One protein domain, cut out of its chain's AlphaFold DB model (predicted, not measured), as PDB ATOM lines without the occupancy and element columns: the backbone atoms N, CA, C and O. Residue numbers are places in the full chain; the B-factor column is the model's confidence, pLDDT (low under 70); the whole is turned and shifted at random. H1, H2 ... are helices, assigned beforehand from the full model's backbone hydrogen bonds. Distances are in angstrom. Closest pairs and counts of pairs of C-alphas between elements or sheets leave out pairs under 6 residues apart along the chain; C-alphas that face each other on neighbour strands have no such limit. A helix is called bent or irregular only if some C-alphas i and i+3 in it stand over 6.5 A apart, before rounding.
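AT A GLANCE: This is residues 19 to 186 of the 195 residues of an uncharacterized protein of Rhodobacterales bacterium 12-64-8 (UniProt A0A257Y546). One long helix, H3, runs through the middle as a core, with H2 folded back along one side of it as a long helical hairpin and H8, H5 and H4 packed on other sides, H4 and H5 crossing it. The short H1 packs across H2, H7 packs on H3 near its beginning, and H6 lies at the far edge, away from the other helices. The printed part has 168 residues with eight named helices, H1 to H8 in order, and no named strand; the class is all helix. It is compact, with a radius of gyration of the C-alphas of 16.8 A and spans of 51 by 41 by 30 A.

HOW THE PARTS SIT: H3, residues 71 to 100, is the hub and touches five helices. H2, residues 32 to 60, touches it at a shallow tilt of 30 degrees, opposite ways, forming a hairpin; the closest C-alphas, of Leu 49 and Phe 81, are 5.9 A apart. H2 has a kink of 28 degrees near residue 54. H8, residues 164 to 180, touches H3 residues 75 to 86 at 34 degrees, the same way, a shallow tilt only just short of steep; the closest C-alphas, of Asn 78 and Phe 168, are 5.3 A apart. H4, residues 113 to 124, touches H3 residues 89 to 100 about perpendicular at 82 degrees, closest at the C-alphas of Gly 93 and Leu 120, 4.2 A. H5, residues 132 to 145, touches H3 residues 79 to 89 at a steep tilt of 53 degrees, closest at the C-alphas of Val 83 and Arg 143, 5.3 A. H4 and H5 form a hairpin, closest at the C-alphas of Cys 121 and Leu 132, 6.2 A. H5 also touches H8, closest at the C-alphas of Asn 135 and Pro 170, 5.2 A. H7, residues 159 to 162, touches H3 residues 75 to 79, closest at the C-alphas of Gln 75 and Phe 162, 5.2 A. H1, residues 19 to 25, touches H2 residues 39 to 43 about perpendicular at 76 degrees, closest at the C-alphas of Leu 22 and Asn 39, 6.0 A. H6, residues 151 to 156, touches no helix. Every O i to N i+4 pair is within hydrogen-bond range in H1, H3, H4 and H5; in H2 it is 23 of 25, in H8 7 of 13, and in H6 0 of 2, beside 2 of 3 O i to N i+3 pairs, while H7 is too short for such a pair.

IN THESE COORDINATES: H3 spans 43.2 A, from C-alpha 71 at (189.112, 201.151, 74.524) to C-alpha 100 at (167.694, 207.977, 111.404). H2 spans 40.3 A, H8 22.6 A, H5 20.2 A and H4 16.4 A. H8 is only just irregular, with C-alphas 166 and 169 6.7 A apart, and ends at C-alpha 180 at (187.594, 210.230, 104.539).

THE WHOLE: The two C-alphas farthest apart, of Ser 64 and Gly 102, are 53.7 A apart. The printed part has no cut, and the link from H3 to H4, residues 101 to 112, is long. Mean pLDDT of the printed part is 91.7; residues 63 to 67 and 148 to 156 are under 70.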
ATOM      1  N   VAL A  19     187.075 195.620 106.381       96.38
ATOM      2  CA  VAL A  19     186.132 195.338 107.475       96.38
ATOM      3  C   VAL A  19     186.164 196.406 108.579       96.38
ATOM      4  O   VAL A  19     185.075 196.817 108.986       96.38
ATOM      5  N   PRO A  20     187.331 196.892 109.056       97.06
ATOM      6  CA  PRO A  20     187.384 197.947 110.071       97.06
ATOM      7  C   PRO A  20     186.624 199.210 109.653       97.06
ATOM      8  O   PRO A  20     185.761 199.679 110.398       97.06
ATOM      9  N   TRP A  21     186.855 199.695 108.428       97.69
ATOM     10  CA  TRP A  21     186.148 200.856 107.884       97.69
ATOM     11  C   TRP A  21     184.635 200.622 107.804       97.69
ATOM     12  O   TRP A  21     183.858 201.461 108.254       97.69
ATOM     13  N   LEU A  22     184.196 199.457 107.310       97.19
ATOM     14  CA  LEU A  22     182.769 199.124 107.199       97.19
ATOM     15  C   LEU A  22     182.062 199.043 108.556       97.19
ATOM     16  O   LEU A  22     180.915 199.469 108.678       97.19
ATOM     17  N   ILE A  23     182.728 198.519 109.587       95.94
ATOM     18  CA  ILE A  23     182.177 198.477 110.950       95.94
ATOM     19  C   ILE A  23     181.912 199.890 111.480       95.94
ATOM     20  O   ILE A  23     180.938 200.082 112.204       95.94
ATOM     21  N   ARG A  24     182.758 200.866 111.130       96.44
ATOM     22  CA  ARG A  24     182.583 202.269 111.525       96.44
ATOM     23  C   ARG A  24     181.548 202.996 110.676       96.44
ATOM     24  O   ARG A  24     180.744 203.741 111.220       96.44
ATOM     25  N   ALA A  25     181.556 202.751 109.368       97.12
ATOM     26  CA  ALA A  25     180.676 203.418 108.416       97.12
ATOM     27  C   ALA A  25     179.201 202.994 108.545       97.12
ATOM     28  O   ALA A  25     178.320 203.747 108.130       97.12
ATOM     29  N   VAL A  26     178.917 201.806 109.097       96.81
ATOM     30  CA  VAL A  26     177.550 201.298 109.297       96.81
ATOM     31  C   VAL A  26     177.080 201.536 110.742       96.81
ATOM     32  O   VAL A  26     177.753 201.092 111.675       96.81
ATOM     33  N   PRO A  27     175.904 202.157 110.966       95.06
ATOM     34  CA  PRO A  27     175.395 202.431 112.309       95.06
ATOM     35  C   PRO A  27     175.232 201.182 113.191       95.06
ATOM     36  O   PRO A  27     174.793 200.116 112.749       95.06
ATOM     37  N   VAL A  28     175.513 201.332 114.491       92.00
ATOM     38  CA  VAL A  28     175.407 200.237 115.476       92.00
ATOM     39  C   VAL A  28     173.956 199.797 115.713       92.00
ATOM     40  O   VAL A  28     173.737 198.624 116.014       92.00
ATOM     41  N   GLY A  29     172.987 200.704 115.538       92.19
ATOM     42  CA  GLY A  29     171.554 200.457 115.759       92.19
ATOM     43  C   GLY A  29     170.869 199.562 114.721       92.19
ATOM     44  O   GLY A  29     169.724 199.182 114.921       92.19
ATOM     45  N   ILE A  30     171.556 199.197 113.635       97.19
ATOM     46  CA  ILE A  30     171.034 198.274 112.620       97.19
ATOM     47  C   ILE A  30     171.088 196.832 113.123       97.19
ATOM     48  O   ILE A  30     172.069 196.421 113.757       97.19
ATOM     49  N   HIS A  31     170.070 196.044 112.767       97.50
ATOM     50  CA  HIS A  31     169.957 194.646 113.161       97.50
ATOM     51  C   HIS A  31     171.258 193.875 112.842       97.50
ATOM     52  O   HIS A  31     171.759 193.958 111.709       97.50
ATOM     53  N   PRO A  32     171.815 193.077 113.778       96.69
ATOM     54  CA  PRO A  32     173.133 192.456 113.615       96.69
ATOM     55  C   PRO A  32     173.302 191.646 112.321       96.69
ATOM     56  O   PRO A  32     174.337 191.743 111.660       96.69
ATOM     57  N   ASP A  33     172.279 190.891 111.910       97.00
ATOM     58  CA  ASP A  33     172.319 190.125 110.658       97.00
ATOM     59  C   ASP A  33     172.235 190.974 109.389       97.00
ATOM     60  O   ASP A  33     172.766 190.566 108.353       97.00
ATOM     61  N   VAL A  34     171.559 192.123 109.446       96.38
ATOM     62  CA  VAL A  34     171.497 193.069 108.323       96.38
ATOM     63  C   VAL A  34     172.873 193.704 108.164       96.38
ATOM     64  O   VAL A  34     173.458 193.629 107.084       96.38
ATOM     65  N   ARG A  35     173.461 194.190 109.265       96.62
ATOM     66  CA  ARG A  35     174.826 194.736 109.290       96.62
ATOM     67  C   ARG A  35     175.864 193.726 108.800       96.62
ATOM     68  O   ARG A  35     176.707 194.062 107.975       96.62
ATOM     69  N   ARG A  36     175.795 192.471 109.257       96.44
ATOM     70  CA  ARG A  36     176.710 191.401 108.821       96.44
ATOM     71  C   ARG A  36     176.631 191.158 107.313       96.44
ATOM     72  O   ARG A  36     177.670 191.070 106.659       96.44
ATOM     73  N   ARG A  37     175.417 191.045 106.761       96.62
ATOM     74  CA  ARG A  37     175.195 190.845 105.320       96.62
ATOM     75  C   ARG A  37     175.667 192.050 104.510       96.62
ATOM     76  O   ARG A  37     176.390 191.864 103.536       96.62
ATOM     77  N   LEU A  38     175.341 193.264 104.956       97.06
ATOM     78  CA  LEU A  38     175.785 194.495 104.310       97.06
ATOM     79  C   LEU A  38     177.312 194.589 104.276       97.06
ATOM     80  O   LEU A  38     177.883 194.729 103.200       97.06
ATOM     81  N   ASN A  39     177.982 194.414 105.417       96.69
ATOM     82  CA  ASN A  39     179.444 194.446 105.487       96.69
ATOM     83  C   ASN A  39     180.072 193.374 104.590       96.69
ATOM     84  O   ASN A  39     181.073 193.627 103.919       96.69
ATOM     85  N   SER A  40     179.477 192.177 104.541       95.38
ATOM     86  CA  SER A  40     179.954 191.115 103.657       95.38
ATOM     87  C   SER A  40     179.809 191.470 102.178       95.38
ATOM     88  O   SER A  40     180.703 191.155 101.404       95.38
ATOM     89  N   ASN A  41     178.723 192.127 101.775       96.69
ATOM     90  CA  ASN A  41     178.522 192.529 100.384       96.69
ATOM     91  C   ASN A  41     179.444 193.696 100.005       96.69
ATOM     92  O   ASN A  41     180.156 193.627  99.004       96.69
ATOM     93  N   LEU A  42     179.487 194.742 100.836       97.69
ATOM     94  CA  LEU A  42     180.255 195.953 100.556       97.69
ATOM     95  C   LEU A  42     181.761 195.685 100.472       97.69
ATOM     96  O   LEU A  42     182.405 196.216  99.573       97.69
ATOM     97  N   LYS A  43     182.331 194.811 101.316       96.12
ATOM     98  CA  LYS A  43     183.769 194.484 101.231       96.12
ATOM     99  C   LYS A  43     184.156 193.842  99.893       96.12
ATOM    100  O   LYS A  43     185.256 194.072  99.401       96.12
ATOM    101  N   HIS A  44     183.272 193.037  99.296       95.62
ATOM    102  CA  HIS A  44     183.539 192.422  97.993       95.62
ATOM    103  C   HIS A  44     183.448 193.455  96.870       95.62
ATOM    104  O   HIS A  44     184.286 193.452  95.970       95.62
ATOM    105  N   ILE A  45     182.483 194.375  96.961       97.50
ATOM    106  CA  ILE A  45     182.353 195.481  96.009       97.50
ATOM    107  C   ILE A  45     183.589 196.388  96.074       97.50
ATOM    108  O   ILE A  45     184.173 196.669  95.033       97.50
ATOM    109  N   LEU A  46     184.041 196.783  97.270       97.19
ATOM    110  CA  LEU A  46     185.199 197.669  97.456       97.19
ATOM    111  C   LEU A  46     186.490 197.091  96.868       97.19
ATOM    112  O   LEU A  46     187.187 197.790  96.138       97.19
ATOM    113  N   VAL A  47     186.776 195.806  97.091       94.69
ATOM    114  CA  VAL A  47     187.946 195.149  96.476       94.69
ATOM    115  C   VAL A  47     187.820 195.093  94.952       94.69
ATOM    116  O   VAL A  47     188.786 195.338  94.231       94.69
ATOM    117  N   GLY A  48     186.618 194.814  94.438       95.19
ATOM    118  CA  GLY A  48     186.360 194.849  93.000       95.19
ATOM    119  C   GLY A  48     186.572 196.241  92.396       95.19
ATOM    120  O   GLY A  48     187.136 196.358  91.308       95.19
ATOM    121  N   LEU A  49     186.156 197.295  93.105       97.06
ATOM    122  CA  LEU A  49     186.393 198.685  92.720       97.06
ATOM    123  C   LEU A  49     187.882 199.030  92.769       97.06
ATOM    124  O   LEU A  49     188.379 199.686  91.859       97.06
ATOM    125  N   GLU A  50     188.611 198.577  93.785       94.38
ATOM    126  CA  GLU A  50     190.044 198.841  93.921       94.38
ATOM    127  C   GLU A  50     190.857 198.256  92.765       94.38
ATOM    128  O   GLU A  50     191.725 198.940  92.212       94.38
ATOM    129  N   MET A  51     190.558 197.013  92.375       93.62
ATOM    130  CA  MET A  51     191.172 196.387  91.205       93.62
ATOM    131  C   MET A  51     190.904 197.218  89.947       93.62
ATOM    132  O   MET A  51     191.831 197.530  89.202       93.62
ATOM    133  N   LYS A  52     189.643 197.619  89.729       95.00
ATOM    134  CA  LYS A  52     189.252 198.434  88.573       95.00
ATOM    135  C   LYS A  52     189.953 199.788  88.567       95.00
ATOM    136  O   LYS A  52     190.522 200.155  87.547       95.00
ATOM    137  N   ALA A  53     189.990 200.501  89.693       94.12
ATOM    138  CA  ALA A  53     190.693 201.779  89.804       94.12
ATOM    139  C   ALA A  53     192.187 201.642  89.473       94.12
ATOM    140  O   ALA A  53     192.729 202.483  88.762       94.12
ATOM    141  N   GLY A  54     192.832 200.554  89.910       90.62
ATOM    142  CA  GLY A  54     194.233 200.264  89.590       90.62
ATOM    143  C   GLY A  54     194.520 200.047  88.098       90.62
ATOM    144  O   GLY A  54     195.669 200.171  87.686       90.62
ATOM    145  N   LEU A  55     193.504 199.751  87.281       91.19
ATOM    146  CA  LEU A  55     193.623 199.594  85.825       91.19
ATOM    147  C   LEU A  55     193.112 200.828  85.063       91.19
ATOM    148  O   LEU A  55     193.725 201.249  84.082       91.19
ATOM    149  N   ILE A  56     192.010 201.416  85.531       93.19
ATOM    150  CA  ILE A  56     191.377 202.600  84.947       93.19
ATOM    151  C   ILE A  56     192.294 203.816  85.062       93.19
ATOM    152  O   ILE A  56     192.497 204.498  84.064       93.19
ATOM    153  N   VAL A  57     192.869 204.083  86.241       91.31
ATOM    154  CA  VAL A  57     193.670 205.297  86.482       91.31
ATOM    155  C   VAL A  57     194.909 205.344  85.579       91.31
ATOM    156  O   VAL A  57     195.046 206.318  84.837       91.31
ATOM    157  N   PRO A  58     195.763 204.298  85.509       88.25
ATOM    158  CA  PRO A  58     196.904 204.311  84.593       88.25
ATOM    159  C   PRO A  58     196.504 204.417  83.120       88.25
ATOM    160  O   PRO A  58     197.262 204.956  82.315       88.25
ATOM    161  N   HIS A  59     195.328 203.897  82.748       89.56
ATOM    162  CA  HIS A  59     194.803 204.076  81.403       89.56
ATOM    163  C   HIS A  59     194.360 205.529  81.172       89.56
ATOM    164  O   HIS A  59     194.804 206.139  80.205       89.56
ATOM    165  N   GLY A  60     193.508 206.095  82.027       87.38
ATOM    166  CA  GLY A  60     192.904 207.420  81.856       87.38
ATOM    167  C   GLY A  60     193.884 208.587  81.989       87.38
ATOM    168  O   GLY A  60     193.747 209.575  81.277       87.38
ATOM    169  N   GLU A  61     194.909 208.458  82.835       86.44
ATOM    170  CA  GLU A  61     195.892 209.523  83.112       86.44
ATOM    171  C   GLU A  61     197.163 209.424  82.252       86.44
ATOM    172  O   GLU A  61     198.144 210.140  82.466       86.44
ATOM    173  N   ARG A  62     197.182 208.521  81.266       77.50
ATOM    174  CA  ARG A  62     198.356 208.303  80.415       77.50
ATOM    175  C   ARG A  62     198.749 209.574  79.652       77.50
ATOM    176  O   ARG A  62     197.950 210.158  78.928       77.50
ATOM    177  N   VAL A  63     200.033 209.928  79.714       60.62
ATOM    178  CA  VAL A  63     200.611 211.034  78.924       60.62
ATOM    179  C   VAL A  63     201.047 210.565  77.521       60.62
ATOM    180  O   VAL A  63     201.108 211.358  76.588       60.62
ATOM    181  N   SER A  64     201.335 209.267  77.335       57.53
ATOM    182  CA  SER A  64     202.099 208.744  76.183       57.53
ATOM    183  C   SER A  64     201.297 207.982  75.115       57.53
ATOM    184  O   SER A  64     201.849 207.100  74.459       57.53
ATOM    185  N   GLY A  65     200.011 208.291  74.912       59.88
ATOM    186  CA  GLY A  65     199.204 207.870  73.747       59.88
ATOM    187  C   GLY A  65     198.960 206.362  73.525       59.88
ATOM    188  O   GLY A  65     198.014 206.001  72.831       59.88
ATOM    189  N   ARG A  66     199.750 205.458  74.115       66.44
ATOM    190  CA  ARG A  66     199.588 204.003  74.009       66.44
ATOM    191  C   ARG A  66     198.599 203.520  75.063       66.44
ATOM    192  O   ARG A  66     198.826 203.698  76.256       66.44
ATOM    193  N   SER A  67     197.506 202.912  74.621       69.19
ATOM    194  CA  SER A  67     196.454 202.423  75.510       69.19
ATOM    195  C   SER A  67     196.916 201.217  76.339       69.19
ATOM    196  O   SER A  67     197.424 200.241  75.793       69.19
ATOM    197  N   VAL A  68     196.703 201.274  77.659       76.94
ATOM    198  CA  VAL A  68     196.952 200.154  78.601       76.94
ATOM    199  C   VAL A  68     195.843 199.097  78.525       76.94
ATOM    200  O   VAL A  68     196.054 197.925  78.818       76.94
ATOM    201  N   LEU A  69     194.653 199.519  78.105       84.44
ATOM    202  CA  LEU A  69     193.459 198.694  77.955       84.44
ATOM    203  C   LEU A  69     192.914 198.901  76.547       84.44
ATOM    204  O   LEU A  69     193.101 199.959  75.952       84.44
ATOM    205  N   PHE A  70     192.225 197.899  76.021       88.00
ATOM    206  CA  PHE A  70     191.426 198.070  74.815       88.00
ATOM    207  C   PHE A  70     190.254 199.025  75.106       88.00
ATOM    208  O   PHE A  70     189.577 198.854  76.117       88.00
ATOM    209  N   GLU A  71     190.022 200.021  74.246       86.69
ATOM    210  CA  GLU A  71     189.112 201.151  74.524       86.69
ATOM    211  C   GLU A  71     187.674 200.723  74.901       86.69
ATOM    212  O   GLU A  71     187.186 201.157  75.943       86.69
ATOM    213  N   PRO A  72     187.014 199.787  74.188       87.81
ATOM    214  CA  PRO A  72     185.704 199.288  74.617       87.81
ATOM    215  C   PRO A  72     185.714 198.648  76.010       87.81
ATOM    216  O   PRO A  72     184.764 198.788  76.776       87.81
ATOM    217  N   TYR A  73     186.797 197.952  76.371       90.56
ATOM    218  CA  TYR A  73     186.913 197.348  77.697       90.56
ATOM    219  C   TYR A  73     187.148 198.402  78.786       90.56
ATOM    220  O   TYR A  73     186.640 198.254  79.894       90.56
ATOM    221  N   PHE A  74     187.857 199.488  78.470       91.75
ATOM    222  CA  PHE A  74     188.004 200.637  79.364       91.75
ATOM    223  C   PHE A  74     186.649 201.287  79.686       91.75
ATOM    224  O   PHE A  74     186.333 201.483  80.858       91.75
ATOM    225  N   GLN A  75     185.812 201.523  78.672       91.31
ATOM    226  CA  GLN A  75     184.456 202.061  78.846       91.31
ATOM    227  C   GLN A  75     183.565 201.135  79.688       91.31
ATOM    228  O   GLN A  75     182.912 201.586  80.630       91.31
ATOM    229  N   ILE A  76     183.587 199.825  79.412       92.56
ATOM    230  CA  ILE A  76     182.869 198.829  80.224       92.56
ATOM    231  C   ILE A  76     183.347 198.875  81.679       92.56
ATOM    232  O   ILE A  76     182.531 198.869  82.599       92.56
ATOM    233  N   MET A  77     184.659 198.968  81.908       95.19
ATOM    234  CA  MET A  77     185.209 199.008  83.260       95.19
ATOM    235  C   MET A  77     184.792 200.274  84.019       95.19
ATOM    236  O   MET A  77     184.474 200.180  85.205       95.19
ATOM    237  N   ASN A  78     184.732 201.431  83.353       95.62
ATOM    238  CA  ASN A  78     184.226 202.673  83.944       95.62
ATOM    239  C   ASN A  78     182.732 202.574  84.304       95.62
ATOM    240  O   ASN A  78     182.320 202.999  85.389       95.62
ATOM    241  N   PHE A  79     181.921 201.966  83.431       94.81
ATOM    242  CA  PHE A  79     180.514 201.685  83.717       94.81
ATOM    243  C   PHE A  79     180.367 200.774  84.943       94.81
ATOM    244  O   PHE A  79     179.685 201.127  85.903       94.81
ATOM    245  N   GLU A  80     181.051 199.630  84.962       96.19
ATOM    246  CA  GLU A  80     181.002 198.697  86.090       96.19
ATOM    247  C   GLU A  80     181.524 199.321  87.392       96.19
ATOM    248  O   GLU A  80     181.017 199.016  88.475       96.19
ATOM    249  N   PHE A  81     182.526 200.202  87.303       97.69
ATOM    250  CA  PHE A  81     182.997 200.983  88.443       97.69
ATOM    251  C   PHE A  81     181.872 201.873  88.985       97.69
ATOM    252  O   PHE A  81     181.589 201.841  90.181       97.69
ATOM    253  N   SER A  82     181.157 202.580  88.105       97.25
ATOM    254  CA  SER A  82     179.998 203.406  88.470       97.25
ATOM    255  C   SER A  82     178.887 202.577  89.133       97.25
ATOM    256  O   SER A  82     178.358 202.960  90.175       97.25
ATOM    257  N   VAL A  83     178.577 201.386  88.606       96.88
ATOM    258  CA  VAL A  83     177.593 200.457  89.203       96.88
ATOM    259  C   VAL A  83     177.999 200.026  90.618       96.88
ATOM    260  O   VAL A  83     177.168 199.997  91.533       96.88
ATOM    261  N   GLY A  84     179.278 199.699  90.820       98.06
ATOM    262  CA  GLY A  84     179.793 199.317  92.133       98.06
ATOM    263  C   GLY A  84     179.750 200.478  93.129       98.06
ATOM    264  O   GLY A  84     179.288 200.299  94.254       98.06
ATOM    265  N   VAL A  85     180.146 201.682  92.706       98.38
ATOM    266  CA  VAL A  85     180.063 202.897  93.530       98.38
ATOM    267  C   VAL A  85     178.621 203.211  93.916       98.38
ATOM    268  O   VAL A  85     178.361 203.493  95.087       98.38
ATOM    269  N   PHE A  86     177.675 203.107  92.976       98.19
ATOM    270  CA  PHE A  86     176.251 203.273  93.267       98.19
ATOM    271  C   PHE A  86     175.803 202.317  94.375       98.19
ATOM    272  O   PHE A  86     175.188 202.748  95.343       98.19
ATOM    273  N   SER A  87     176.172 201.037  94.270       98.19
ATOM    274  CA  SER A  87     175.811 200.010  95.257       98.19
ATOM    275  C   SER A  87     176.381 200.307  96.652       98.19
ATOM    276  O   SER A  87     175.712 200.066  97.656       98.19
ATOM    277  N   VAL A  88     177.600 200.860  96.734       98.56
ATOM    278  CA  VAL A  88     178.193 201.310  98.008       98.56
ATOM    279  C   VAL A  88     177.406 202.483  98.592       98.56
ATOM    280  O   VAL A  88     177.040 202.447  99.768       98.56
ATOM    281  N   CYS A  89     177.116 203.496  97.775       98.62
ATOM    282  CA  CYS A  89     176.378 204.687  98.195       98.62
ATOM    283  C   CYS A  89     174.950 204.341  98.641       98.62
ATOM    284  O   CYS A  89     174.515 204.794  99.695       98.62
ATOM    285  N   GLU A  90     174.247 203.496  97.883       98.62
ATOM    286  CA  GLU A  90     172.895 203.031  98.204       98.62
ATOM    287  C   GLU A  90     172.880 202.230  99.508       98.62
ATOM    288  O   GLU A  90     172.052 202.496 100.382       98.62
ATOM    289  N   GLY A  91     173.813 201.287  99.674       98.12
ATOM    290  CA  GLY A  91     173.905 200.464 100.877       98.12
ATOM    291  C   GLY A  91     174.135 201.294 102.138       98.12
ATOM    292  O   GLY A  91     173.415 201.122 103.121       98.12
ATOM    293  N   LEU A  92     175.099 202.223 102.100       98.56
ATOM    294  CA  LEU A  92     175.404 203.114 103.223       98.56
ATOM    295  C   LEU A  92     174.282 204.129 103.470       98.56
ATOM    296  O   LEU A  92     173.830 204.283 104.602       98.56
ATOM    297  N   GLY A  93     173.784 204.789 102.427       98.44
ATOM    298  CA  GLY A  93     172.701 205.758 102.558       98.44
ATOM    299  C   GLY A  93     171.435 205.132 103.136       98.44
ATOM    300  O   GLY A  93     170.783 205.731 103.989       98.44
ATOM    301  N   SER A  94     171.107 203.902 102.724       98.50
ATOM    302  CA  SER A  94     169.905 203.206 103.189       98.50
ATOM    303  C   SER A  94     169.989 202.883 104.675       98.50
ATOM    304  O   SER A  94     169.034 203.141 105.403       98.50
ATOM    305  N   VAL A  95     171.130 202.380 105.162       97.94
ATOM    306  CA  VAL A  95     171.276 202.102 106.602       97.94
ATOM    307  C   VAL A  95     171.287 203.365 107.451       97.94
ATOM    308  O   VAL A  95     170.728 203.354 108.543       97.94
ATOM    309  N   HIS A  96     171.863 204.460 106.955       98.31
ATOM    310  CA  HIS A  96     171.817 205.746 107.655       98.31
ATOM    311  C   HIS A  96     170.408 206.342 107.672       98.31
ATOM    312  O   HIS A  96     170.001 206.920 108.679       98.31
ATOM    313  N   HIS A  97     169.631 206.160 106.602       98.38
ATOM    314  CA  HIS A  97     168.225 206.554 106.582       98.38
ATOM    315  C   HIS A  97     167.406 205.766 107.611       98.38
ATOM    316  O   HIS A  97     166.748 206.378 108.448       98.38
ATOM    317  N   LEU A  98     167.490 204.430 107.578       97.88
ATOM    318  CA  LEU A  98     166.747 203.544 108.481       97.88
ATOM    319  C   LEU A  98     167.080 203.836 109.948       97.88
ATOM    320  O   LEU A  98     166.180 204.102 110.746       97.88
ATOM    321  N   ALA A  99     168.372 203.925 110.280       96.56
ATOM    322  CA  ALA A  99     168.808 204.287 111.625       96.56
ATOM    323  C   ALA A  99     168.266 205.662 112.060       96.56
ATOM    324  O   ALA A  99     167.856 205.827 113.207       96.56
ATOM    325  N   GLY A 100     168.219 206.636 111.143       96.50
ATOM    326  CA  GLY A 100     167.694 207.977 111.404       96.50
ATOM    327  C   GLY A 100     166.192 208.028 111.709       96.50
ATOM    328  O   GLY A 100     165.752 208.969 112.365       96.50
ATOM    329  N   ILE A 101     165.417 207.030 111.275       96.62
ATOM    330  CA  ILE A 101     163.977 206.910 111.566       96.62
ATOM    331  C   ILE A 101     163.663 205.848 112.632       96.62
ATOM    332  O   ILE A 101     162.496 205.580 112.904       96.62
ATOM    333  N   GLY A 102     164.691 205.253 113.248       95.88
ATOM    334  CA  GLY A 102     164.535 204.215 114.270       95.88
ATOM    335  C   GLY A 102     164.158 202.830 113.732       95.88
ATOM    336  O   GLY A 102     163.705 201.996 114.510       95.88
ATOM    337  N   ASP A 103     164.342 202.577 112.433       96.88
ATOM    338  CA  ASP A 103     164.175 201.257 111.815       96.88
ATOM    339  C   ASP A 103     165.529 200.520 111.794       96.88
ATOM    340  O   ASP A 103     166.560 201.076 111.408       96.88
ATOM    341  N   ASP A 104     165.542 199.257 112.222       96.62
ATOM    342  CA  ASP A 104     166.749 198.427 112.277       96.62
ATOM    343  C   ASP A 104     167.019 197.650 110.969       96.62
ATOM    344  O   ASP A 104     168.009 196.916 110.869       96.62
ATOM    345  N   GLY A 105     166.151 197.812 109.963       95.75
ATOM    346  CA  GLY A 105     166.225 197.212 108.634       95.75
ATOM    347  C   GLY A 105     165.808 195.744 108.564       95.75
ATOM    348  O   GLY A 105     165.908 195.135 107.496       95.75
ATOM    349  N   SER A 106     165.349 195.149 109.668       96.25
ATOM    350  CA  SER A 106     164.984 193.725 109.731       96.25
ATOM    351  C   SER A 106     163.808 193.350 108.818       96.25
ATOM    352  O   SER A 106     163.733 192.213 108.350       96.25
ATOM    353  N   THR A 107     162.932 194.308 108.509       94.56
ATOM    354  CA  THR A 107     161.758 194.126 107.639       94.56
ATOM    355  C   THR A 107     162.106 194.052 106.150       94.56
ATOM    356  O   THR A 107     161.307 193.553 105.358       94.56
ATOM    357  N   GLY A 108     163.287 194.540 105.750       91.12
ATOM    358  CA  GLY A 108     163.690 194.619 104.344       91.12
ATOM    359  C   GLY A 108     162.900 195.645 103.524       91.12
ATOM    360  O   GLY A 108     162.797 195.497 102.305       91.12
ATOM    361  N   ALA A 109     162.325 196.667 104.169       90.56
ATOM    362  CA  ALA A 109     161.619 197.738 103.479       90.56
ATOM    363  C   ALA A 109     162.528 198.449 102.459       90.56
ATOM    364  O   ALA A 109     163.700 198.737 102.713       90.56
ATOM    365  N   ARG A 110     161.974 198.750 101.281       95.44
ATOM    366  CA  ARG A 110     162.681 199.517 100.253       95.44
ATOM    367  C   ARG A 110     162.813 200.974 100.698       95.44
ATOM    368  O   ARG A 110     161.801 201.624 100.946       95.44
ATOM    369  N   VAL A 111     164.033 201.505 100.686       97.50
ATOM    370  CA  VAL A 111     164.298 202.933 100.913       97.50
ATOM    371  C   VAL A 111     164.230 203.689  99.584       97.50
ATOM    372  O   VAL A 111     164.747 203.222  98.565       97.50
ATOM    373  N   ASN A 112     163.562 204.846  99.560       97.81
ATOM    374  CA  ASN A 112     163.497 205.678  98.360       97.81
ATOM    375  C   ASN A 112     164.880 206.250  98.022       97.81
ATOM    376  O   ASN A 112     165.662 206.585  98.911       97.81
ATOM    377  N   THR A 113     165.153 206.434  96.730       97.69
ATOM    378  CA  THR A 113     166.413 207.006  96.254       97.69
ATOM    379  C   THR A 113     166.742 208.359  96.870       97.69
ATOM    380  O   THR A 113     167.865 208.574  97.312       97.69
ATOM    381  N   ASN A 114     165.773 209.271  96.936       98.38
ATOM    382  CA  ASN A 114     166.027 210.595  97.500       98.38
ATOM    383  C   ASN A 114     166.278 210.534  99.013       98.38
ATOM    384  O   ASN A 114     167.102 211.289  99.524       98.38
ATOM    385  N   ASP A 115     165.620 209.605  99.706       98.56
ATOM    386  CA  ASP A 115     165.735 209.444 101.153       98.56
ATOM    387  C   ASP A 115     167.112 208.912 101.560       98.56
ATOM    388  O   ASP A 115     167.739 209.452 102.479       98.56
ATOM    389  N   TRP A 116     167.617 207.892 100.855       98.44
ATOM    390  CA  TRP A 116     168.947 207.361 101.142       98.44
ATOM    391  C   TRP A 116     170.063 208.302 100.682       98.44
ATOM    392  O   TRP A 116     171.067 208.408 101.385       98.44
ATOM    393  N   ILE A 117     169.904 209.027  99.564       98.69
ATOM    394  CA  ILE A 117     170.895 210.032  99.127       98.69
ATOM    395  C   ILE A 117     170.991 211.153 100.164       98.69
ATOM    396  O   ILE A 117     172.093 211.514 100.576       98.69
ATOM    397  N   ALA A 118     169.851 211.666 100.639       98.56
ATOM    398  CA  ALA A 118     169.836 212.707 101.660       98.56
ATOM    399  C   ALA A 118     170.502 212.235 102.963       98.56
ATOM    400  O   ALA A 118     171.278 212.976 103.564       98.56
ATOM    401  N   ALA A 119     170.238 210.997 103.396       98.50
ATOM    402  CA  ALA A 119     170.887 210.425 104.572       98.50
ATOM    403  C   ALA A 119     172.402 210.241 104.383       98.50
ATOM    404  O   ALA A 119     173.165 210.578 105.287       98.50
ATOM    405  N   LEU A 120     172.838 209.780 103.206       98.56
ATOM    406  CA  LEU A 120     174.253 209.644 102.862       98.56
ATOM    407  C   LEU A 120     174.979 210.996 102.928       98.56
ATOM    408  O   LEU A 120     176.037 211.094 103.544       98.56
ATOM    409  N   CYS A 121     174.399 212.045 102.337       98.50
ATOM    410  CA  CYS A 121     175.002 213.378 102.330       98.50
ATOM    411  C   CYS A 121     175.090 213.966 103.738       98.50
ATOM    412  O   CYS A 121     176.138 214.479 104.116       98.50
ATOM    413  N   ARG A 122     174.039 213.817 104.556       98.19
ATOM    414  CA  ARG A 122     174.075 214.270 105.956       98.19
ATOM    415  C   ARG A 122     175.195 213.622 106.766       98.19
ATOM    416  O   ARG A 122     175.768 214.295 107.615       98.19
ATOM    417  N   GLU A 123     175.489 212.345 106.535       97.88
ATOM    418  CA  GLU A 123     176.539 211.654 107.289       97.88
ATOM    419  C   GLU A 123     177.944 211.968 106.761       97.88
ATOM    420  O   GLU A 123     178.858 212.242 107.541       97.88
ATOM    421  N   PHE A 124     178.138 211.902 105.444       98.12
ATOM    422  CA  PHE A 124     179.479 211.871 104.859       98.12
ATOM    423  C   PHE A 124     179.925 213.196 104.235       98.12
ATOM    424  O   PHE A 124     181.127 213.408 104.090       98.12
ATOM    425  N   ASP A 125     179.000 214.096 103.899       97.75
ATOM    426  CA  ASP A 125     179.301 215.419 103.334       97.75
ATOM    427  C   ASP A 125     178.335 216.502 103.868       97.75
ATOM    428  O   ASP A 125     177.643 217.164 103.095       97.75
ATOM    429  N   PRO A 126     178.245 216.705 105.200       97.00
ATOM    430  CA  PRO A 126     177.256 217.610 105.798       97.00
ATOM    431  C   PRO A 126     177.438 219.082 105.402       97.00
ATOM    432  O   PRO A 126     176.508 219.873 105.548       97.00
ATOM    433  N   ALA A 127     178.634 219.458 104.940       96.19
ATOM    434  CA  ALA A 127     178.958 220.805 104.479       96.19
ATOM    435  C   ALA A 127     178.839 220.969 102.951       96.19
ATOM    436  O   ALA A 127     179.131 222.055 102.456       96.19
ATOM    437  N   ASP A 128     178.458 219.911 102.223       94.81
ATOM    438  CA  ASP A 128     178.389 219.863 100.752       94.81
ATOM    439  C   ASP A 128     179.708 220.260 100.050       94.81
ATOM    440  O   ASP A 128     179.747 220.748  98.919       94.81
ATOM    441  N   ALA A 129     180.839 220.059 100.729       94.75
ATOM    442  CA  ALA A 129     182.149 220.466 100.230       94.75
ATOM    443  C   ALA A 129     182.650 219.536  99.116       94.75
ATOM    444  O   ALA A 129     183.447 219.951  98.274       94.75
ATOM    445  N   ALA A 130     182.202 218.277  99.113       94.25
ATOM    446  CA  ALA A 130     182.558 217.290  98.101       94.25
ATOM    447  C   ALA A 130     181.499 217.151  96.994       94.25
ATOM    448  O   ALA A 130     181.705 216.354  96.072       94.25
ATOM    449  N   GLN A 131     180.396 217.911  97.061       96.75
ATOM    450  CA  GLN A 131     179.274 217.837  96.118       96.75
ATOM    451  C   GLN A 131     178.745 216.399  95.990       96.75
ATOM    452  O   GLN A 131     178.523 215.881  94.887       96.75
ATOM    453  N   LEU A 132     178.621 215.701  97.127       97.94
ATOM    454  CA  LEU A 132     178.315 214.271  97.149       97.94
ATOM    455  C   LEU A 132     176.971 213.946  96.480       97.94
ATOM    456  O   LEU A 132     176.905 212.978  95.723       97.94
ATOM    457  N   ASP A 133     175.929 214.757  96.699       98.12
ATOM    458  CA  ASP A 133     174.609 214.557  96.076       98.12
ATOM    459  C   ASP A 133     174.722 214.569  94.544       98.12
ATOM    460  O   ASP A 133     174.352 213.590  93.886       98.12
ATOM    461  N   ALA A 134     175.319 215.625  93.982       97.38
ATOM    462  CA  ALA A 134     175.478 215.786  92.540       97.38
ATOM    463  C   ALA A 134     176.280 214.628  91.924       97.38
ATOM    464  O   ALA A 134     175.865 214.041  90.921       97.38
ATOM    465  N   ASN A 135     177.390 214.244  92.565       97.44
ATOM    466  CA  ASN A 135     178.206 213.122  92.114       97.44
ATOM    467  C   ASN A 135     177.412 211.809  92.137       97.44
ATOM    468  O   ASN A 135     177.381 211.102  91.134       97.44
ATOM    469  N   VAL A 136     176.714 211.488  93.231       97.62
ATOM    470  CA  VAL A 136     175.924 210.247  93.347       97.62
ATOM    471  C   VAL A 136     174.778 210.205  92.338       97.62
ATOM    472  O   VAL A 136     174.519 209.148  91.753       97.62
ATOM    473  N   ARG A 137     174.113 211.334  92.069       97.19
ATOM    474  CA  ARG A 137     173.092 211.411  91.014       97.19
ATOM    475  C   ARG A 137     173.688 211.139  89.640       97.19
ATOM    476  O   ARG A 137     173.107 210.355  88.891       97.19
ATOM    477  N   ARG A 138     174.876 211.671  89.348       94.88
ATOM    478  CA  ARG A 138     175.586 211.355  88.106       94.88
ATOM    479  C   ARG A 138     175.959 209.873  88.013       94.88
ATOM    480  O   ARG A 138     175.736 209.256  86.973       94.88
ATOM    481  N   VAL A 139     176.458 209.273  89.096       95.31
ATOM    482  CA  VAL A 139     176.732 207.824  89.151       95.31
ATOM    483  C   VAL A 139     175.466 207.021  88.840       95.31
ATOM    484  O   VAL A 139     175.506 206.075  88.049       95.31
ATOM    485  N   LYS A 140     174.329 207.408  89.427       94.62
ATOM    486  CA  LYS A 140     173.034 206.771  89.172       94.62
ATOM    487  C   LYS A 140     172.630 206.880  87.699       94.62
ATOM    488  O   LYS A 140     172.213 205.879  87.125       94.62
ATOM    489  N   GLU A 141     172.751 208.061  87.093       91.88
ATOM    490  CA  GLU A 141     172.462 208.252  85.666       91.88
ATOM    491  C   GLU A 141     173.283 207.295  84.809       91.88
ATOM    492  O   GLU A 141     172.708 206.579  83.999       91.88
ATOM    493  N   VAL A 142     174.604 207.222  85.021       91.44
ATOM    494  CA  VAL A 142     175.492 206.312  84.278       91.44
ATOM    495  C   VAL A 142     175.066 204.853  84.454       91.44
ATOM    496  O   VAL A 142     174.958 204.123  83.468       91.44
ATOM    497  N   ARG A 143     174.773 204.429  85.689       91.38
ATOM    498  CA  ARG A 143     174.283 203.077  86.004       91.38
ATOM    499  C   ARG A 143     172.997 202.738  85.243       91.38
ATOM    500  O   ARG A 143     172.826 201.597  84.821       91.38
ATOM    501  N   ASP A 144     172.111 203.714  85.058       89.12
ATOM    502  CA  ASP A 144     170.822 203.547  84.382       89.12
ATOM    503  C   ASP A 144     170.913 203.652  82.841       89.12
ATOM    504  O   ASP A 144     169.930 203.397  82.155       89.12
ATOM    505  N   LYS A 145     172.071 203.974  82.246       84.62
ATOM    506  CA  LYS A 145     172.193 204.071  80.774       84.62
ATOM    507  C   LYS A 145     172.141 202.717  80.067       84.62
ATOM    508  O   LYS A 145     171.655 202.618  78.942       84.62
ATOM    509  N   MET A 146     172.635 201.654  80.705       78.81
ATOM    510  CA  MET A 146     172.784 200.347  80.062       78.81
ATOM    511  C   MET A 146     171.565 199.448  80.312       78.81
ATOM    512  O   MET A 146     171.596 198.502  81.098       78.81
ATOM    513  N   HIS A 147     170.472 199.748  79.613       71.69
ATOM    514  CA  HIS A 147     169.231 198.970  79.632       71.69
ATOM    515  C   HIS A 147     169.090 198.137  78.351       71.69
ATOM    516  O   HIS A 147     168.923 198.665  77.252       71.69
ATOM    517  N   GLN A 148     169.164 196.808  78.474       65.62
ATOM    518  CA  GLN A 148     169.064 195.903  77.319       65.62
ATOM    519  C   GLN A 148     167.620 195.684  76.847       65.62
ATOM    520  O   GLN A 148     167.409 195.266  75.709       65.62
ATOM    521  N   ASP A 149     166.646 196.000  77.694       65.75
ATOM    522  CA  ASP A 149     165.204 195.843  77.502       65.75
ATOM    523  C   ASP A 149     164.542 197.035  76.789       65.75
ATOM    524  O   ASP A 149     163.407 196.929  76.326       65.75
ATOM    525  N   ARG A 150     165.251 198.159  76.623       67.38
ATOM    526  CA  ARG A 150     164.743 199.368  75.953       67.38
ATOM    527  C   ARG A 150     165.364 199.549  74.572       67.38
ATOM    528  O   ARG A 150     166.130 200.477  74.340       67.38
ATOM    529  N   LEU A 151     165.017 198.656  73.641       64.69
ATOM    530  CA  LEU A 151     165.616 198.592  72.297       64.69
ATOM    531  C   LEU A 151     165.595 199.934  71.539       64.69
ATOM    532  O   LEU A 151     166.569 200.249  70.866       64.69
ATOM    533  N   GLY A 152     164.530 200.732  71.678       66.75
ATOM    534  CA  GLY A 152     164.420 202.051  71.039       66.75
ATOM    535  C   GLY A 152     165.355 203.116  71.621       66.75
ATOM    536  O   GLY A 152     165.828 203.965  70.879       66.75
ATOM    537  N   ALA A 153     165.695 203.023  72.911       64.88
ATOM    538  CA  ALA A 153     166.644 203.926  73.567       64.88
ATOM    539  C   ALA A 153     168.111 203.583  73.242       64.88
ATOM    540  O   ALA A 153     169.017 204.316  73.616       64.88
ATOM    541  N   ARG A 154     168.373 202.470  72.536       62.44
ATOM    542  CA  ARG A 154     169.734 202.082  72.129       62.44
ATOM    543  C   ARG A 154     170.345 203.034  71.111       62.44
ATOM    544  O   ARG A 154     171.565 203.128  71.066       62.44
ATOM    545  N   ALA A 155     169.517 203.714  70.314       60.53
ATOM    546  CA  ALA A 155     169.987 204.761  69.410       60.53
ATOM    547  C   ALA A 155     170.663 205.917  70.174       60.53
ATOM    548  O   ALA A 155     171.522 206.584  69.609       60.53
ATOM    549  N   ASP A 156     170.327 206.078  71.459       62.66
ATOM    550  CA  ASP A 156     170.803 207.157  72.325       62.66
ATOM    551  C   ASP A 156     171.905 206.708  73.306       62.66
ATOM    552  O   ASP A 156     172.361 207.511  74.119       62.66
ATOM    553  N   ILE A 157     172.347 205.437  73.273       71.19
ATOM    554  CA  ILE A 157     173.490 204.993  74.090       71.19
ATOM    555  C   ILE A 157     174.774 205.487  73.422       71.19
ATOM    556  O   ILE A 157     175.342 204.820  72.553       71.19
ATOM    557  N   ASP A 158     175.241 206.654  73.855       76.88
ATOM    558  CA  ASP A 158     176.563 207.154  73.504       76.88
ATOM    559  C   ASP A 158     177.622 206.491  74.392       76.88
ATOM    560  O   ASP A 158     177.678 206.711  75.599       76.88
ATOM    561  N   TRP A 159     178.497 205.673  73.809       76.94
ATOM    562  CA  TRP A 159     179.565 205.017  74.566       76.94
ATOM    563  C   TRP A 159     180.576 206.002  75.176       76.94
ATOM    564  O   TRP A 159     181.246 205.654  76.152       76.94
ATOM    565  N   HIS A 160     180.651 207.239  74.670       78.19
ATOM    566  CA  HIS A 160     181.463 208.300  75.269       78.19
ATOM    567  C   HIS A 160     180.927 208.743  76.636       78.19
ATOM    568  O   HIS A 160     181.697 209.216  77.466       78.19
ATOM    569  N   ASP A 161     179.649 208.497  76.936       82.25
ATOM    570  CA  ASP A 161     179.091 208.745  78.266       82.25
ATOM    571  C   ASP A 161     179.668 207.830  79.357       82.25
ATOM    572  O   ASP A 161     179.544 208.134  80.548       82.25
ATOM    573  N   PHE A 162     180.293 206.716  78.966       87.62
ATOM    574  CA  PHE A 162     181.056 205.826  79.849       87.62
ATOM    575  C   PHE A 162     182.556 206.172  79.856       87.62
ATOM    576  O   PHE A 162     183.399 205.382  80.290       87.62
ATOM    577  N   GLY A 163     182.910 207.359  79.360       89.56
ATOM    578  CA  GLY A 163     184.264 207.891  79.345       89.56
ATOM    579  C   GLY A 163     184.818 208.171  80.742       89.56
ATOM    580  O   GLY A 163     184.097 208.204  81.745       89.56
ATOM    581  N   TYR A 164     186.135 208.367  80.808       92.25
ATOM    582  CA  TYR A 164     186.862 208.602  82.059       92.25
ATOM    583  C   TYR A 164     186.311 209.807  82.834       92.25
ATOM    584  O   TYR A 164     186.049 209.710  84.033       92.25
ATOM    585  N   ASN A 165     186.088 210.928  82.146       91.69
ATOM    586  CA  ASN A 165     185.656 212.173  82.776       91.69
ATOM    587  C   ASN A 165     184.171 212.137  83.143       91.69
ATOM    588  O   ASN A 165     183.767 212.656  84.179       91.69
ATOM    589  N   GLU A 166     183.360 211.507  82.301       90.50
ATOM    590  CA  GLU A 166     181.904 211.539  82.366       90.50
ATOM    591  C   GLU A 166     181.340 210.532  83.371       90.50
ATOM    592  O   GLU A 166     180.243 210.750  83.900       90.50
ATOM    593  N   SER A 167     182.078 209.444  83.630       92.69
ATOM    594  CA  SER A 167     181.636 208.336  84.482       92.69
ATOM    595  C   SER A 167     182.597 208.006  85.625       92.69
ATOM    596  O   SER A 167     182.172 207.963  86.784       92.69
ATOM    597  N   PHE A 168     183.892 207.813  85.351       95.75
ATOM    598  CA  PHE A 168     184.841 207.384  86.381       95.75
ATOM    599  C   PHE A 168     185.160 208.497  87.378       95.75
ATOM    600  O   PHE A 168     185.111 208.243  88.582       95.75
ATOM    601  N   ILE A 169     185.442 209.723  86.917       95.31
ATOM    602  CA  ILE A 169     185.776 210.845  87.810       95.31
ATOM    603  C   ILE A 169     184.648 211.119  88.826       95.31
ATOM    604  O   ILE A 169     184.945 211.075  90.022       95.31
ATOM    605  N   PRO A 170     183.368 211.309  88.433       95.38
ATOM    606  CA  PRO A 170     182.272 211.502  89.389       95.38
ATOM    607  C   PRO A 170     182.093 210.320  90.348       95.38
ATOM    608  O   PRO A 170     181.875 210.512  91.545       95.38
ATOM    609  N   SER A 171     182.248 209.089  89.849       97.50
ATOM    610  CA  SER A 171     182.159 207.876  90.671       97.50
ATOM    611  C   SER A 171     183.286 207.776  91.694       97.50
ATOM    612  O   SER A 171     183.078 207.386  92.839       97.50
ATOM    613  N   ARG A 172     184.510 208.142  91.318       97.06
ATOM    614  CA  ARG A 172     185.632 208.172  92.256       97.06
ATOM    615  C   ARG A 172     185.484 209.325  93.245       97.06
ATOM    616  O   ARG A 172     185.824 209.154  94.415       97.06
ATOM    617  N   ALA A 173     184.965 210.469  92.798       97.00
ATOM    618  CA  ALA A 173     184.705 211.638  93.629       97.00
ATOM    619  C   ALA A 173     183.667 211.346  94.721       97.00
ATOM    620  O   ALA A 173     183.908 211.692  95.877       97.00
ATOM    621  N   SER A 174     182.579 210.632  94.405       97.62
ATOM    622  CA  SER A 174     181.560 210.270  95.401       97.62
ATOM    623  C   SER A 174     182.089 209.340  96.495       97.62
ATOM    624  O   SER A 174     181.610 209.411  97.619       97.62
ATOM    625  N   LEU A 175     183.113 208.519  96.235       97.62
ATOM    626  CA  LEU A 175     183.751 207.708  97.282       97.62
ATOM    627  C   LEU A 175     184.600 208.532  98.260       97.62
ATOM    628  O   LEU A 175     184.817 208.097  99.390       97.62
ATOM    629  N   GLN A 176     185.110 209.701  97.861       97.44
ATOM    630  CA  GLN A 176     186.066 210.451  98.684       97.44
ATOM    631  C   GLN A 176     185.519 210.869 100.057       97.44
ATOM    632  O   GLN A 176     186.186 210.571 101.051       97.44
ATOM    633  N   PRO A 177     184.345 211.524 100.174       97.56
ATOM    634  CA  PRO A 177     183.801 211.886 101.484       97.56
ATOM    635  C   PRO A 177     183.509 210.652 102.356       97.56
ATOM    636  O   PRO A 177     183.818 210.652 103.549       97.56
ATOM    637  N   LEU A 178     183.026 209.561 101.746       97.56
ATOM    638  CA  LEU A 178     182.739 208.291 102.425       97.56
ATOM    639  C   LEU A 178     184.004 207.715 103.075       97.56
ATOM    640  O   LEU A 178     184.025 207.407 104.267       97.56
ATOM    641  N   LEU A 179     185.081 207.591 102.296       97.06
ATOM    642  CA  LEU A 179     186.347 207.031 102.767       97.06
ATOM    643  C   LEU A 179     187.016 207.936 103.812       97.06
ATOM    644  O   LEU A 179     187.562 207.443 104.799       97.06
ATOM    645  N   ARG A 180     186.939 209.261 103.643       96.00
ATOM    646  CA  ARG A 180     187.594 210.230 104.539       96.00
ATOM    647  C   ARG A 180     186.978 210.299 105.936       96.00
ATOM    648  O   ARG A 180     187.710 210.568 106.885       96.00
ATOM    649  N   ARG A 181     185.680 210.009 106.092       94.19
ATOM    650  CA  ARG A 181     184.974 210.020 107.392       94.19
ATOM    651  C   ARG A 181     185.642 209.136 108.457       94.19
ATOM    652  O   ARG A 181     185.660 209.506 109.629       94.19
ATOM    653  N   HIS A 182     186.239 208.018 108.037       94.75
ATOM    654  CA  HIS A 182     186.987 207.084 108.888       94.75
ATOM    655  C   HIS A 182     188.324 206.701 108.245       94.75
ATOM    656  O   HIS A 182     188.656 205.525 108.120       94.75
ATOM    657  N   LEU A 183     189.090 207.710 107.818       95.19
ATOM    658  CA  LEU A 183     190.313 207.514 107.033       95.19
ATOM    659  C   LEU A 183     191.327 206.560 107.689       95.19
ATOM    660  O   LEU A 183     191.992 205.811 106.984       95.19
ATOM    661  N   GLY A 184     191.430 206.566 109.023       95.56
ATOM    662  CA  GLY A 184     192.352 205.694 109.762       95.56
ATOM    663  C   GLY A 184     192.028 204.198 109.679       95.56
ATOM    664  O   GLY A 184     192.905 203.386 109.949       95.56
ATOM    665  N   ASP A 185     190.803 203.842 109.286       96.56
ATOM    666  CA  ASP A 185     190.342 202.457 109.153       96.56
ATOM    667  C   ASP A 185     190.298 201.983 107.683       96.56
ATOM    668  O   ASP A 185     189.981 200.823 107.415       96.56
ATOM    669  N   VAL A 186     190.598 202.871 106.725       95.81
ATOM    670  CA  VAL A 186     190.731 202.544 105.294       95.81
ATOM    671  C   VAL A 186     192.079 201.844 105.054       95.81
ATOM    672  O   VAL A 186     193.078 202.249 105.654       95.81
TER     673      VAL A 186